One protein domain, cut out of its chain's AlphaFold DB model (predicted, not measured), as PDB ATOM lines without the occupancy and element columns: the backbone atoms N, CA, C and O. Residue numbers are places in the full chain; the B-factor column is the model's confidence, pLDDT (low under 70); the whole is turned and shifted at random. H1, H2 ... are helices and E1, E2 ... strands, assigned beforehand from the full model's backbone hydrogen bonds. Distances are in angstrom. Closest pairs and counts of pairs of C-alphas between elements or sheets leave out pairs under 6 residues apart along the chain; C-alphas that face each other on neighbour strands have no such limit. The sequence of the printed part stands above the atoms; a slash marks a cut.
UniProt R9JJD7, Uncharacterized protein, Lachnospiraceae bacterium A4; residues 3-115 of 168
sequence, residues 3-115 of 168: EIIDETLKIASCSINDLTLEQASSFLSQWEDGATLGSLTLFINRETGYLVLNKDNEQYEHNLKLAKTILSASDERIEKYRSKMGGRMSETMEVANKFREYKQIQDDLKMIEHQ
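This is residues 3 to 115 of the 168 residues of an uncharacterized protein of Lachnospiraceae bacterium A4 (UniProt R9JJD7). A small, strongly twisted sheet of four short strands has two helices, H2 and the long H4, packed over one face, while H4 runs on past the sheet and its far part, residues 107 to 114, sticks out as an arm. H1 grazes the sheet at strand E3, and H3 lies off the sheet, beyond H2 and the near part of H4. The printed part has 113 residues, with four named helices and four named strands in the order E1 E2 H1 E3 E4 H2 H3 H4; the sheet, E1 E2 E4 E3, is mixed and the class is mixed, helices and strands. The whole is compact, with a radius of gyration of the C-alphas of 14.3 A and spans of 39 by 39 by 26 A.

E1, residues 3 to 6, begins at C-alpha 3 at (14.786, -7.102, 8.504). E2 is residues 11 to 14, and H1 is residues 21 to 28, 10.5 A long. E3 is residues 42 to 45 and E4 residues 50 to 54, 12.5 A long. H2, residues 60 to 71, measures 16.2 A and begins at C-alpha 60 at (5.066, 0.101, 2.352). H3, residues 75 to 84, measures 14.2 A. H4, residues 91 to 114, measures 34.8 A and ends at C-alpha 114 at (30.436, 8.291, 28.475).

E1 and E2 form an antiparallel hairpin, with N 5 and O 11 2.9 A apart, within hydrogen-bond range. E2 and E4 are parallel at 40 degrees, with N 53 and O 12 at 2.8 A. E4 and the edge strand E3 form the other hairpin, with N 52 and O 43 at 2.8 A. The sheet is only just strongly twisted, its C-alphas lying up to 4.4 A off its best plane. H2 and H4 lie on the same face, which makes two layers, helices on one face of a sheet. H2 lies over E2 and E4 at a height of 9.3 A; H4 lies over E3 at 9.0 A; each runs along the strands. H2 and H4 touch through residues 92 to 100 of H4, at a steep tilt of 45 degrees, the same way; their closest C-alphas are those of Ala 67 and Ala 96, 6.1 A apart. H1 only grazes the sheet; its closest C-alpha pair with E3 is Phe 27 and Phe 43, 6.0 A. H2 and H3 are close but not clearly touching, with the C-alphas of Ile 70 and Ile 78 closest at 7.0 A. In H1, H2, H3 and H4 every O i to N i+4 pair is within hydrogen-bond range.

The C-alphas farthest apart are those of Glu 58 and Gln 115, 44.7 A. The printed part has no cut. The link from H1 to E3, residues 29 to 41, is long. Mean pLDDT of the printed part is 86.1; residue 38 and residues 85 to 89 are under 70.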
ATOM      1  N   GLU A   3      13.825  -7.381   9.567       93.75
ATOM      2  CA  GLU A   3      14.786  -7.102   8.504       93.75
ATOM      3  C   GLU A   3      15.350  -5.691   8.699       93.75
ATOM      4  O   GLU A   3      14.597  -4.720   8.762       93.75
ATOM      5  N   ILE A   4      16.673  -5.554   8.823       95.94
ATOM      6  CA  ILE A   4      17.316  -4.236   8.909       95.94
ATOM      7  C   ILE A   4      17.394  -3.651   7.498       95.94
ATOM      8  O   ILE A   4      18.036  -4.220   6.620       95.94
ATOM      9  N   ILE A   5      16.755  -2.499   7.298       96.69
ATOM     10  CA  ILE A   5      16.661  -1.826   5.997       96.69
ATOM     11  C   ILE A   5      17.702  -0.712   5.868       96.69
ATOM     12  O   ILE A   5      18.241  -0.481   4.786       96.69
ATOM     13  N   ASP A   6      17.967   0.013   6.957       95.56
ATOM     14  CA  ASP A   6      18.962   1.082   6.999       95.56
ATOM     15  C   ASP A   6      19.564   1.192   8.402       95.56
ATOM     16  O   ASP A   6      18.919   1.659   9.342       95.56
ATOM     17  N   GLU A   7      20.817   0.771   8.548       94.56
ATOM     18  CA  GLU A   7      21.507   0.786   9.838       94.56
ATOM     19  C   GLU A   7      21.820   2.210  10.322       94.56
ATOM     20  O   GLU A   7      21.760   2.499  11.517       94.56
ATOM     21  N   THR A   8      22.090   3.129   9.391       93.19
ATOM     22  CA  THR A   8      22.454   4.521   9.702       93.19
ATOM     23  C   THR A   8      21.245   5.284  10.235       93.19
ATOM     24  O   THR A   8      21.300   5.971  11.263       93.19
ATOM     25  N   LEU A   9      20.114   5.141   9.544       93.75
ATOM     26  CA  LEU A   9      18.854   5.760   9.940       93.75
ATOM     27  C   LEU A   9      18.119   4.964  11.023       93.75
ATOM     28  O   LEU A   9      17.161   5.491  11.583       93.75
ATOM     29  N   LYS A  10      18.597   3.759  11.372       95.62
ATOM     30  CA  LYS A  10      17.946   2.824  12.300       95.62
ATOM     31  C   LYS A  10      16.530   2.465  11.845       95.62
ATOM     32  O   LYS A  10      15.573   2.533  12.613       95.62
ATOM     33  N   ILE A  11      16.409   2.083  10.574       96.56
ATOM     34  CA  ILE A  11      15.164   1.624   9.958       96.56
ATOM     35  C   ILE A  11      15.199   0.103   9.815       96.56
ATOM     36  O   ILE A  11      16.142  -0.460   9.257       96.56
ATOM     37  N   ALA A  12      14.140  -0.547  10.276       96.50
ATOM     38  CA  ALA A  12      13.882  -1.964  10.073       96.50
ATOM     39  C   ALA A  12      12.475  -2.169   9.493       96.50
ATOM     40  O   ALA A  12      11.676  -1.236   9.424       96.50
ATOM     41  N   SER A  13      12.152  -3.388   9.088       94.75
ATOM     42  CA  SER A  13      10.792  -3.796   8.742       94.75
ATOM     43  C   SER A  13      10.465  -5.166   9.330       94.75
ATOM     44  O   SER A  13      11.360  -5.950   9.649       94.75
ATOM     45  N   CYS A  14       9.179  -5.451   9.516       92.25
ATOM     46  CA  CYS A  14       8.696  -6.787   9.856       92.25
ATOM     47  C   CYS A  14       7.295  -7.017   9.275       92.25
ATOM     48  O   CYS A  14       6.608  -6.060   8.905       92.25
ATOM     49  N   SER A  15       6.873  -8.282   9.196       90.19
ATOM     50  CA  SER A  15       5.460  -8.604   8.996       90.19
ATOM     51  C   SER A  15       4.721  -8.417  10.320       90.19
ATOM     52  O   SER A  15       5.280  -8.613  11.400       90.19
ATOM     53  N   ILE A  16       3.447  -8.051  10.247       85.62
ATOM     54  CA  ILE A  16       2.569  -7.935  11.417       85.62
ATOM     55  C   ILE A  16       2.418  -9.298  12.103       85.62
ATOM     56  O   ILE A  16       2.313  -9.377  13.323       85.62
ATOM     57  N   ASN A  17       2.459 -10.381  11.318       85.62
ATOM     58  CA  ASN A  17       2.351 -11.754  11.811       85.62
ATOM     59  C   ASN A  17       3.566 -12.192  12.641       85.62
ATOM     60  O   ASN A  17       3.504 -13.208  13.326       85.62
ATOM     61  N   ASP A  18       4.667 -11.439  12.579       86.12
ATOM     62  CA  ASP A  18       5.854 -11.691  13.395       86.12
ATOM     63  C   ASP A  18       5.761 -11.065  14.795       86.12
ATOM     64  O   ASP A  18       6.640 -11.303  15.625       86.12
ATOM     65  N   LEU A  19       4.746 -10.232  15.050       85.69
ATOM     66  CA  LEU A  19       4.595  -9.513  16.308       85.69
ATOM     67  C   LEU A  19       3.974 -10.406  17.381       85.69
ATOM     68  O   LEU A  19       2.959 -11.070  17.158       85.69
ATOM     69  N   THR A  20       4.530 -10.362  18.590       85.81
ATOM     70  CA  THR A  20       3.837 -10.919  19.756       85.81
ATOM     71  C   THR A  20       2.634 -10.047  20.126       85.81
ATOM     72  O   THR A  20       2.588  -8.858  19.810       85.81
ATOM     73  N   LEU A  21       1.663 -10.610  20.852       83.44
ATOM     74  CA  LEU A  21       0.516  -9.856  21.386       83.44
ATOM     75  C   LEU A  21       0.944  -8.649  22.237       83.44
ATOM     76  O   LEU A  21       0.326  -7.588  22.173       83.44
ATOM     77  N   GLU A  22       2.019  -8.797  23.008       85.56
ATOM     78  CA  GLU A  22       2.563  -7.730  23.846       85.56
ATOM     79  C   GLU A  22       3.186  -6.607  23.002       85.56
ATOM     80  O   GLU A  22       2.884  -5.430  23.212       85.56
ATOM     81  N   GLN A  23       3.977  -6.965  21.985       85.62
ATOM     82  CA  GLN A  23       4.539  -6.005  21.031       85.62
ATOM     83  C   GLN A  23       3.435  -5.275  20.263       85.62
ATOM     84  O   GLN A  23       3.444  -4.048  20.188       85.62
ATOM     85  N   ALA A  24       2.445  -6.016  19.764       84.12
ATOM     86  CA  ALA A  24       1.271  -5.476  19.094       84.12
ATOM     87  C   ALA A  24       0.548  -4.431  19.959       84.12
ATOM     88  O   ALA A  24       0.312  -3.313  19.504       84.12
ATOM     89  N   SER A  25       0.254  -4.755  21.223       83.50
ATOM     90  CA  SER A  25      -0.404  -3.826  22.149       83.50
ATOM     91  C   SER A  25       0.443  -2.579  22.425       83.50
ATOM     92  O   SER A  25      -0.079  -1.464  22.453       83.50
ATOM     93  N   SER A  26       1.752  -2.755  22.617       86.00
ATOM     94  CA  SER A  26       2.688  -1.653  22.850       86.00
ATOM     95  C   SER A  26       2.768  -0.713  21.644       86.00
ATOM     96  O   SER A  26       2.757   0.508  21.802       86.00
ATOM     97  N   PHE A  27       2.774  -1.248  20.423       86.06
ATOM     98  CA  PHE A  27       2.833  -0.446  19.201       86.06
ATOM     99  C   PHE A  27       1.522   0.274  18.903       86.06
ATOM    100  O   PHE A  27       1.561   1.441  18.522       86.06
ATOM    101  N   LEU A  28       0.373  -0.358  19.157       85.06
ATOM    102  CA  LEU A  28      -0.933   0.288  19.004       85.06
ATOM    103  C   LEU A  28      -1.094   1.516  19.908       85.06
ATOM    104  O   LEU A  28      -1.631   2.520  19.461       85.06
ATOM    105  N   SER A  29      -0.540   1.501  21.126       83.75
ATOM    106  CA  SER A  29      -0.566   2.673  22.021       83.75
ATOM    107  C   SER A  29       0.208   3.900  21.509       83.75
ATOM    108  O   SER A  29       0.129   4.975  22.103       83.75
ATOM    109  N   GLN A  30       0.985   3.761  20.429       81.31
ATOM    110  CA  GLN A  30       1.704   4.874  19.796       81.31
ATOM    111  C   GLN A  30       0.839   5.624  18.766       81.31
ATOM    112  O   GLN A  30       1.251   6.696  18.308       81.31
ATOM    113  N   TRP A  31      -0.319   5.055  18.421       81.00
ATOM    114  CA  TRP A  31      -1.265   5.503  17.399       81.00
ATOM    115  C   TRP A  31      -2.579   6.000  18.029       81.00
ATOM    116  O   TRP A  31      -2.772   5.885  19.238       81.00
ATOM    117  N   GLU A  32      -3.459   6.601  17.220       74.94
ATOM    118  CA  GLU A  32      -4.770   7.087  17.675       74.94
ATOM    119  C   GLU A  32      -5.716   5.944  18.092       74.94
ATOM    120  O   GLU A  32      -5.581   4.792  17.660       74.94
ATOM    121  N   ASP A  33      -6.708   6.276  18.924       75.62
ATOM    122  CA  ASP A  33      -7.726   5.331  19.383       75.62
ATOM    123  C   ASP A  33      -8.472   4.699  18.195       75.62
ATOM    124  O   ASP A  33      -8.995   5.385  17.318       75.62
ATOM    125  N   GLY A  34      -8.546   3.365  18.182       74.44
ATOM    126  CA  GLY A  34      -9.169   2.597  17.098       74.44
ATOM    127  C   GLY A  34      -8.201   2.110  16.016       74.44
ATOM    128  O   GLY A  34      -8.633   1.391  15.113       74.44
ATOM    129  N   ALA A  35      -6.903   2.424  16.119       78.44
ATOM    130  CA  ALA A  35      -5.882   1.802  15.284       78.44
ATOM    131  C   ALA A  35      -5.917   0.269  15.418       78.44
ATOM    132  O   ALA A  35      -6.077  -0.294  16.504       78.44
ATOM    133  N   THR A  36      -5.751  -0.417  14.292       80.31
ATOM    134  CA  THR A  36      -5.675  -1.879  14.225       80.31
ATOM    135  C   THR A  36      -4.278  -2.302  13.804       80.31
ATOM    136  O   THR A  36      -3.533  -1.536  13.195       80.31
ATOM    137  N   LEU A  37      -3.916  -3.555  14.075       74.44
ATOM    138  CA  LEU A  37      -2.630  -4.096  13.635       74.44
ATOM    139  C   LEU A  37      -2.433  -3.969  12.113       74.44
ATOM    140  O   LEU A  37      -1.338  -3.643  11.667       74.44
ATOM    141  N   GLY A  38      -3.505  -4.144  11.331       69.50
ATOM    142  CA  GLY A  38      -3.495  -3.979   9.874       69.50
ATOM    143  C   GLY A  38      -3.298  -2.536   9.399       69.50
ATOM    144  O   GLY A  38      -2.765  -2.322   8.313       69.50
ATOM    145  N   SER A  39      -3.682  -1.542  10.208       74.31
ATOM    146  CA  SER A  39      -3.522  -0.124   9.866       74.31
ATOM    147  C   SER A  39      -2.170   0.456  10.283       74.31
ATOM    148  O   SER A  39      -1.852   1.574   9.886       74.31
ATOM    149  N   LEU A  40      -1.356  -0.282  11.050       81.31
ATOM    150  CA  LEU A  40      -0.013   0.158  11.422       81.31
ATOM    151  C   LEU A  40       0.845   0.326  10.167       81.31
ATOM    152  O   LEU A  40       1.102  -0.641   9.451       81.31
ATOM    153  N   THR A  41       1.326   1.538   9.906       87.56
ATOM    154  CA  THR A  41       2.287   1.782   8.819       87.56
ATOM    155  C   THR A  41       3.724   1.664   9.323       87.56
ATOM    156  O   THR A  41       4.569   1.052   8.665       87.56
ATOM    157  N   LEU A  42       4.000   2.220  10.507       90.12
ATOM    158  CA  LEU A  42       5.293   2.172  11.180       90.12
ATOM    159  C   LEU A  42       5.169   2.358  12.702       90.12
ATOM    160  O   LEU A  42       4.172   2.861  13.209       90.12
ATOM    161  N   PHE A  43       6.174   1.929  13.455       91.19
ATOM    162  CA  PHE A  43       6.171   2.006  14.918       91.19
ATOM    163  C   PHE A  43       7.591   2.011  15.481       91.19
ATOM    164  O   PHE A  43       8.538   1.546  14.846       91.19
ATOM    165  N   ILE A  44       7.748   2.555  16.686       92.12
ATOM    166  CA  ILE A  44       9.040   2.611  17.371       92.12
ATOM    167  C   ILE A  44       9.203   1.340  18.198       92.12
ATOM    168  O   ILE A  44       8.481   1.137  19.180       92.12
ATOM    169  N   ASN A  45      10.188   0.515  17.847       91.38
ATOM    170  CA  ASN A  45      10.630  -0.569  18.712       91.38
ATOM    171  C   ASN A  45      11.671  -0.019  19.694       91.38
ATOM    172  O   ASN A  45      12.829   0.204  19.341       91.38
ATOM    173  N   ARG A  46      11.242   0.230  20.936       89.00
ATOM    174  CA  ARG A  46      12.102   0.797  21.986       89.00
ATOM    175  C   ARG A  46      13.165  -0.180  22.490       89.00
ATOM    176  O   ARG A  46      14.200   0.279  22.953       89.00
ATOM    177  N   GLU A  47      12.939  -1.487  22.370       87.44
ATOM    178  CA  GLU A  47      13.905  -2.512  22.791       87.44
ATOM    179  C   GLU A  47      15.128  -2.524  21.873       87.44
ATOM    180  O   GLU A  47      16.264  -2.570  22.336       87.44
ATOM    181  N   THR A  48      14.900  -2.441  20.560       90.00
ATOM    182  CA  THR A  48      15.980  -2.448  19.563       90.00
ATOM    183  C   THR A  48      16.465  -1.043  19.208       90.00
ATOM    184  O   THR A  48      17.585  -0.873  18.729       90.00
ATOM    185  N   GLY A  49      15.631  -0.025  19.431       91.62
ATOM    186  CA  GLY A  49      15.894   1.362  19.056       91.62
ATOM    187  C   GLY A  49      15.687   1.662  17.568       91.62
ATOM    188  O   GLY A  49      16.252   2.638  17.076       91.62
ATOM    189  N   TYR A  50      14.909   0.845  16.848       94.81
ATOM    190  CA  TYR A  50      14.627   1.026  15.418       94.81
ATOM    191  C   TYR A  50      13.223   1.582  15.173       94.81
ATOM    192  O   TYR A  50      12.265   1.256  15.880       94.81
ATOM    193  N   LEU A  51      13.100   2.369  14.104       94.88
ATOM    194  CA  LEU A  51      11.825   2.639  13.455       94.88
ATOM    195  C   LEU A  51      11.494   1.448  12.564       94.88
ATOM    196  O   LEU A  51      12.228   1.150  11.621       94.88
ATOM    197  N   VAL A  52      10.406   0.759  12.869       94.31
ATOM    198  CA  VAL A  52      10.009  -0.464  12.180       94.31
ATOM    199  C   VAL A  52       8.852  -0.155  11.247       94.31
ATOM    200  O   VAL A  52       7.851   0.413  11.673       94.31
ATOM    201  N   LEU A  53       8.983  -0.541   9.982       93.94
ATOM    202  CA  LEU A  53       7.911  -0.469   9.000       93.94
ATOM    203  C   LEU A  53       7.156  -1.790   8.913       93.94
ATOM    204  O   LEU A  53       7.756  -2.865   8.881       93.94
ATOM    205  N   ASN A  54       5.837  -1.689   8.799       91.88
ATOM    206  CA  ASN A  54       4.994  -2.829   8.489       91.88
ATOM    207  C   ASN A  54       5.139  -3.196   7.002       91.88
ATOM    208  O   ASN A  54       4.680  -2.455   6.130       91.88
ATOM    209  N   LYS A  55       5.756  -4.347   6.720       91.56
ATOM    210  CA  LYS A  55       5.981  -4.859   5.358       91.56
ATOM    211  C   LYS A  55       4.690  -5.288   4.655       91.56
ATOM    212  O   LYS A  55       4.647  -5.287   3.430       91.56
ATOM    213  N   ASP A  56       3.650  -5.607   5.421       89.62
ATOM    214  CA  ASP A  56       2.356  -6.056   4.898       89.62
ATOM    215  C   ASP A  56       1.428  -4.881   4.543       89.62
ATOM    216  O   ASP A  56       0.329  -5.082   4.033       89.62
ATOM    217  N   ASN A  57       1.847  -3.641   4.814       89.06
ATOM    218  CA  ASN A  57       1.066  -2.458   4.481       89.06
ATOM    219  C   ASN A  57       1.130  -2.158   2.972       89.06
ATOM    220  O   ASN A  57       2.213  -2.061   2.398       89.06
ATOM    221  N   GLU A  58      -0.019  -1.909   2.338       88.81
ATOM    222  CA  GLU A  58      -0.108  -1.618   0.894       88.81
ATOM    223  C   GLU A  58       0.738  -0.409   0.459       88.81
ATOM    224  O   GLU A  58       1.206  -0.333  -0.676       88.81
ATOM    225  N   GLN A  59       0.968   0.539   1.370       88.69
ATOM    226  CA  GLN A  59       1.768   1.736   1.130       88.69
ATOM    227  C   GLN A  59       3.220   1.587   1.607       88.69
ATOM    228  O   GLN A  59       3.904   2.598   1.766       88.69
ATOM    229  N   TYR A  60       3.721   0.366   1.826       91.00
ATOM    230  CA  TYR A  60       5.066   0.101   2.352       91.00
ATOM    231  C   TYR A  60       6.166   0.933   1.671       91.00
ATOM    232  O   TYR A  60       6.885   1.669   2.346       91.00
ATOM    233  N   GLU A  61       6.254   0.903   0.338       92.81
ATOM    234  CA  GLU A  61       7.280   1.644  -0.413       92.81
ATOM    235  C   GLU A  61       7.160   3.166  -0.238       92.81
ATOM    236  O   GLU A  61       8.156   3.886  -0.107       92.81
ATOM    237  N   HIS A  62       5.925   3.671  -0.186       89.88
ATOM    238  CA  HIS A  62       5.666   5.082   0.078       89.88
ATOM    239  C   HIS A  62       6.104   5.466   1.497       89.88
ATOM    240  O   HIS A  62       6.820   6.455   1.677       89.88
ATOM    241  N   ASN A  63       5.734   4.656   2.489       90.75
ATOM    242  CA  ASN A  63       6.075   4.859   3.893       90.75
ATOM    243  C   ASN A  63       7.589   4.778   4.123       90.75
ATOM    244  O   ASN A  63       8.138   5.608   4.847       90.75
ATOM    245  N   LEU A  64       8.292   3.861   3.450       93.56
ATOM    246  CA  LEU A  64       9.750   3.749   3.508       93.56
ATOM    247  C   LEU A  64      10.433   5.002   2.964       93.56
ATOM    248  O   LEU A  64      11.331   5.559   3.604       93.56
ATOM    249  N   LYS A  65       9.988   5.482   1.800       91.94
ATOM    250  CA  LYS A  65      10.514   6.713   1.203       91.94
ATOM    251  C   LYS A  65      10.255   7.925   2.098       91.94
ATOM    252  O   LYS A  65      11.141   8.773   2.258       91.94
ATOM    253  N   LEU A  66       9.066   8.004   2.691       89.25
ATOM    254  CA  LEU A  66       8.684   9.076   3.603       89.25
ATOM    255  C   LEU A  66       9.534   9.053   4.879       89.25
ATOM    256  O   LEU A  66      10.125  10.076   5.224       89.25
ATOM    257  N   ALA A  67       9.676   7.888   5.517       92.12
ATOM    258  CA  ALA A  67      10.506   7.699   6.703       92.12
ATOM    259  C   ALA A  67      11.958   8.116   6.432       92.12
ATOM    260  O   ALA A  67      12.490   8.974   7.133       92.12
ATOM    261  N   LYS A  68      12.579   7.617   5.353       93.38
ATOM    262  CA  LYS A  68      13.946   8.014   4.966       93.38
ATOM    263  C   LYS A  68      14.080   9.523   4.766       93.38
ATOM    264  O   LYS A  68      15.049  10.122   5.234       93.38
ATOM    265  N   THR A  69      13.104  10.143   4.103       90.31
ATOM    266  CA  THR A  69      13.090  11.595   3.863       90.31
ATOM    267  C   THR A  69      13.028  12.383   5.169       90.31
ATOM    268  O   THR A  69      13.783  13.339   5.331       90.31
ATOM    269  N   ILE A  70      12.158  11.983   6.097       89.81
ATOM    270  CA  ILE A  70      11.970  12.646   7.394       89.81
ATOM    271  C   ILE A  70      13.201  12.478   8.280       89.81
ATOM    272  O   ILE A  70      13.727  13.465   8.788       89.81
ATOM    273  N   LEU A  71      13.705  11.251   8.422       91.75
ATOM    274  CA  LEU A  71      14.852  10.965   9.287       91.75
ATOM    275  C   LEU A  71      16.149  11.615   8.792       91.75
ATOM    276  O   LEU A  71      17.026  11.907   9.599       91.75
ATOM    277  N   SER A  72      16.247  11.892   7.490       90.88
ATOM    278  CA  SER A  72      17.398  12.575   6.882       90.88
ATOM    279  C   SER A  72      17.221  14.096   6.768       90.88
ATOM    280  O   SER A  72      18.125  14.789   6.301       90.88
ATOM    281  N   ALA A  73      16.049  14.639   7.111       89.12
ATOM    282  CA  ALA A  73      15.776  16.069   7.006       89.12
ATOM    283  C   ALA A  73      16.329  16.847   8.211       89.12
ATOM    284  O   ALA A  73      16.414  16.331   9.324       89.12
ATOM    285  N   SER A  74      16.661  18.123   7.988       86.50
ATOM    286  CA  SER A  74      16.897  19.087   9.065       86.50
ATOM    287  C   SER A  74      15.575  19.546   9.679       86.50
ATOM    288  O   SER A  74      14.541  19.532   9.005       86.50
ATOM    289  N   ASP A  75      15.613  20.023  10.921       84.62
ATOM    290  CA  ASP A  75      14.413  20.487  11.632       84.62
ATOM    291  C   ASP A  75      13.699  21.621  10.883       84.62
ATOM    292  O   ASP A  75      12.480  21.595  10.729       84.62
ATOM    293  N   GLU A  76      14.458  22.547  10.288       85.06
ATOM    294  CA  GLU A  76      13.920  23.610   9.428       85.06
ATOM    295  C   GLU A  76      13.130  23.060   8.232       85.06
ATOM    296  O   GLU A  76      12.081  23.594   7.860       85.06
ATOM    297  N   ARG A  77      13.621  21.980   7.605       84.44
ATOM    298  CA  ARG A  77      12.923  21.355   6.475       84.44
ATOM    299  C   ARG A  77      11.634  20.697   6.940       84.44
ATOM    300  O   ARG A  77      10.633  20.831   6.240       84.44
ATOM    301  N   ILE A  78      11.636  20.028   8.091       82.31
ATOM    302  CA  ILE A  78      10.428  19.402   8.647       82.31
ATOM    303  C   ILE A  78       9.377  20.456   8.980       82.31
ATOM    304  O   ILE A  78       8.224  20.301   8.584       82.31
ATOM    305  N   GLU A  79       9.768  21.560   9.611       81.56
ATOM    306  CA  GLU A  79       8.835  22.637   9.946       81.56
ATOM    307  C   GLU A  79       8.260  23.303   8.684       81.56
ATOM    308  O   GLU A  79       7.065  23.600   8.589       81.56
ATOM    309  N   LYS A  80       9.073  23.432   7.630       83.00
ATOM    310  CA  LYS A  80       8.597  23.867   6.309       83.00
ATOM    311  C   LYS A  80       7.606  22.880   5.678       83.00
ATOM    312  O   LYS A  80       6.693  23.302   4.973       83.00
ATOM    313  N   TYR A  81       7.775  21.576   5.892       78.62
ATOM    314  CA  TYR A  81       6.800  20.573   5.449       78.62
ATOM    315  C   TYR A  81       5.502  20.655   6.256       78.62
ATOM    316  O   TYR A  81       4.428  20.690   5.660       78.62
ATOM    317  N   ARG A  82       5.594  20.760   7.586       76.88
ATOM    318  CA  ARG A  82       4.447  20.902   8.494       76.88
ATOM    319  C   ARG A  82       3.605  22.133   8.152       76.88
ATOM    320  O   ARG A  82       2.395  22.024   7.975       76.88
ATOM    321  N   SER A  83       4.248  23.287   7.984       78.94
ATOM    322  CA  SER A  83       3.575  24.539   7.605       78.94
ATOM    323  C   SER A  83       2.883  24.455   6.240       78.94
ATOM    324  O   SER A  83       1.753  24.920   6.101       78.94
ATOM    325  N   LYS A  84       3.497  23.803   5.242       78.62
ATOM    326  CA  LYS A  84       2.876  23.583   3.920       78.62
ATOM    327  C   LYS A  84       1.634  22.692   3.957       78.62
ATOM    328  O   LYS A  84       0.777  22.841   3.094       78.62
ATOM    329  N   MET A  85       1.534  21.794   4.935       68.56
ATOM    330  CA  MET A  85       0.394  20.888   5.120       68.56
ATOM    331  C   MET A  85      -0.674  21.457   6.068       68.56
ATOM    332  O   MET A  85      -1.508  20.719   6.589       68.56
ATOM    333  N   GLY A  86      -0.657  22.769   6.330       63.34
ATOM    334  CA  GLY A  86      -1.628  23.407   7.221       63.34
ATOM    335  C   GLY A  86      -1.509  22.944   8.676       63.34
ATOM    336  O   GLY A  86      -2.505  22.919   9.392       63.34
ATOM    337  N   GLY A  87      -0.314  22.526   9.105       60.84
ATOM    338  CA  GLY A  87      -0.047  22.055  10.466       60.84
ATOM    339  C   GLY A  87      -0.423  20.595  10.725       60.84
ATOM    340  O   GLY A  87       0.034  20.035  11.717       60.84
ATOM    341  N   ARG A  88      -1.189  19.955   9.832       55.81
ATOM    342  CA  ARG A  88      -1.592  18.554   9.975       55.81
ATOM    343  C   ARG A  88      -0.549  17.649   9.327       55.81
ATOM    344  O   ARG A  88      -0.271  17.755   8.133       55.81
ATOM    345  N   MET A  89       0.056  16.776  10.120       64.31
ATOM    346  CA  MET A  89       0.952  15.735   9.627       64.31
ATOM    347  C   MET A  89       0.142  14.451   9.433       64.31
ATOM    348  O   MET A  89      -0.876  14.264  10.095       64.31
ATOM    349  N   SER A  90       0.539  13.581   8.501       76.62
ATOM    350  CA  SER A  90      -0.025  12.228   8.521       76.62
ATOM    351  C   SER A  90       0.535  11.477   9.728       76.62
ATOM    352  O   SER A  90       1.670  11.734  10.137       76.62
ATOM    353  N   GLU A  91      -0.228  10.534  10.275       76.62
ATOM    354  CA  GLU A  91       0.165   9.739  11.448       76.62
ATOM    355  C   GLU A  91       1.548   9.082  11.260       76.62
ATOM    356  O   GLU A  91       2.409   9.148  12.138       76.62
ATOM    357  N   THR A  92       1.831   8.575  10.052       79.94
ATOM    358  CA  THR A  92       3.152   8.063   9.647       79.94
ATOM    359  C   THR A  92       4.271   9.090   9.873       79.94
ATOM    360  O   THR A  92       5.346   8.749  10.370       79.94
ATOM    361  N   MET A  93       4.049  10.360   9.513       82.62
ATOM    362  CA  MET A  93       5.047  11.408   9.729       82.62
ATOM    363  C   MET A  93       5.192  11.769  11.208       82.62
ATOM    364  O   MET A  93       6.297  12.090  11.644       82.62
ATOM    365  N   GLU A  94       4.104  11.743  11.979       84.62
ATOM    366  CA  GLU A  94       4.150  12.030  13.414       84.62
ATOM    367  C   GLU A  94       4.970  10.990  14.164       84.62
ATOM    368  O   GLU A  94       5.855  11.350  14.939       84.62
ATOM    369  N   VAL A  95       4.744   9.705  13.893       87.94
ATOM    370  CA  VAL A  95       5.518   8.629  14.516       87.94
ATOM    371  C   VAL A  95       6.985   8.680  14.067       87.94
ATOM    372  O   VAL A  95       7.881   8.533  14.900       87.94
ATOM    373  N   ALA A  96       7.271   8.990  12.795       89.44
ATOM    374  CA  ALA A  96       8.647   9.197  12.329       89.44
ATOM    375  C   ALA A  96       9.334  10.402  13.008       89.44
ATOM    376  O   ALA A  96      10.521  10.338  13.326       89.44
ATOM    377  N   ASN A  97       8.604  11.486  13.281       87.62
ATOM    378  CA  ASN A  97       9.129  12.628  14.033       87.62
ATOM    379  C   ASN A  97       9.368  12.298  15.508       87.62
ATOM    380  O   ASN A  97      10.450  12.590  16.015       87.62
ATOM    381  N   LYS A  98       8.421  11.616  16.167       89.50
ATOM    382  CA  LYS A  98       8.606  11.086  17.530       89.50
ATOM    383  C   LYS A  98       9.849  10.193  17.605       89.50
ATOM    384  O   LYS A  98      10.571  10.220  18.597       89.50
ATOM    385  N   PHE A  99      10.145   9.438  16.544       93.38
ATOM    386  CA  PHE A  99      11.367   8.640  16.469       93.38
ATOM    387  C   PHE A  99      12.645   9.487  16.384       93.38
ATOM    388  O   PHE A  99      13.639   9.118  17.007       93.38
ATOM    389  N   ARG A 100      12.644  10.628  15.674       92.12
ATOM    390  CA  ARG A 100      13.797  11.556  15.658       92.12
ATOM    391  C   ARG A 100      14.097  12.077  17.061       92.12
ATOM    392  O   ARG A 100      15.245  12.018  17.491       92.12
ATOM    393  N   GLU A 101      13.063  12.517  17.775       89.75
ATOM    394  CA  GLU A 101      13.179  12.986  19.162       89.75
ATOM    395  C   GLU A 101      13.687  11.872  20.083       89.75
ATOM    396  O   GLU A 101      14.642  12.068  20.832       89.75
ATOM    397  N   TYR A 102      13.107  10.673  19.975       91.50
ATOM    398  CA  TYR A 102      13.563   9.501  20.717       91.50
ATOM    399  C   TYR A 102      15.044   9.203  20.460       91.50
ATOM    400  O   TYR A 102      15.804   9.035  21.412       91.50
ATOM    401  N   LYS A 103      15.472   9.171  19.192       91.69
ATOM    402  CA  LYS A 103      16.864   8.902  18.815       91.69
ATOM    403  C   LYS A 103      17.808   9.948  19.400       91.69
ATOM    404  O   LYS A 103      18.811   9.573  19.995       91.69
ATOM    405  N   GLN A 104      17.451  11.227  19.303       90.44
ATOM    406  CA  GLN A 104      18.242  12.311  19.880       90.44
ATOM    407  C   GLN A 104      18.398  12.154  21.398       90.44
ATOM    408  O   GLN A 104      19.511  12.232  21.905       90.44
ATOM    409  N   ILE A 105      17.309  11.849  22.111       90.50
ATOM    410  CA  ILE A 105      17.351  11.594  23.556       90.50
ATOM    411  C   ILE A 105      18.271  10.410  23.876       90.50
ATOM    412  O   ILE A 105      19.074  10.493  24.801       90.50
ATOM    413  N   GLN A 106      18.176   9.308  23.128       90.75
ATOM    414  CA  GLN A 106      19.023   8.133  23.354       90.75
ATOM    415  C   GLN A 106      20.503   8.415  23.073       90.75
ATOM    416  O   GLN A 106      21.366   7.952  23.819       90.75
ATOM    417  N   ASP A 107      20.805   9.171  22.021       89.62
ATOM    418  CA  ASP A 107      22.175   9.555  21.680       89.62
ATOM    419  C   ASP A 107      22.764  10.498  22.746       89.62
ATOM    420  O   ASP A 107      23.900  10.293  23.183       89.62
ATOM    421  N   ASP A 108      21.975  11.456  23.244       90.25
ATOM    422  CA  ASP A 108      22.366  12.344  24.343       90.25
ATOM    423  C   ASP A 108      22.599  11.562  25.647       90.25
ATOM    424  O   ASP A 108      23.609  11.775  26.319       90.25
ATOM    425  N   LEU A 109      21.716  10.617  25.992       89.12
ATOM    426  CA  LEU A 109      21.875   9.757  27.171       89.12
ATOM    427  C   LEU A 109      23.159   8.929  27.092       89.12
ATOM    428  O   LEU A 109      23.945   8.935  28.038       89.12
ATOM    429  N   LYS A 110      23.423   8.293  25.945       87.94
ATOM    430  CA  LYS A 110      24.686   7.577  25.718       87.94
ATOM    431  C   LYS A 110      25.877   8.512  25.862       87.94
ATOM    432  O   LYS A 110      26.861   8.151  26.500       87.94
ATOM    433  N   MET A 111      25.814   9.718  25.302       87.00
ATOM    434  CA  MET A 111      26.905  10.682  25.432       87.00
ATOM    435  C   MET A 111      27.154  11.053  26.898       87.00
ATOM    436  O   MET A 111      28.308  11.105  27.318       87.00
ATOM    437  N   ILE A 112      26.093  11.265  27.681       85.31
ATOM    438  CA  ILE A 112      26.173  11.567  29.114       85.31
ATOM    439  C   ILE A 112      26.800  10.404  29.892       85.31
ATOM    440  O   ILE A 112      27.666  10.646  30.727       85.31
ATOM    441  N   GLU A 113      26.432   9.154  29.602       82.50
ATOM    442  CA  GLU A 113      27.033   7.970  30.242       82.50
ATOM    443  C   GLU A 113      28.550   7.885  30.015       82.50
ATOM    444  O   GLU A 113      29.301   7.489  30.907       82.50
ATOM    445  N   HIS A 114      29.014   8.294  28.830       80.62
ATOM    446  CA  HIS A 114      30.436   8.291  28.475       80.62
ATOM    447  C   HIS A 114      31.176   9.551  28.941       80.62
ATOM    448  O   HIS A 114      32.411   9.558  28.999       80.62
ATOM    449  N   GLN A 115      30.458  10.619  29.301       71.31
ATOM    450  CA  GLN A 115      31.036  11.763  29.994       71.31
ATOM    451  C   GLN A 115      31.361  11.330  31.424       71.31
ATOM    452  O   GLN A 115      30.559  11.466  32.345       71.31
TER     453      GLN A 115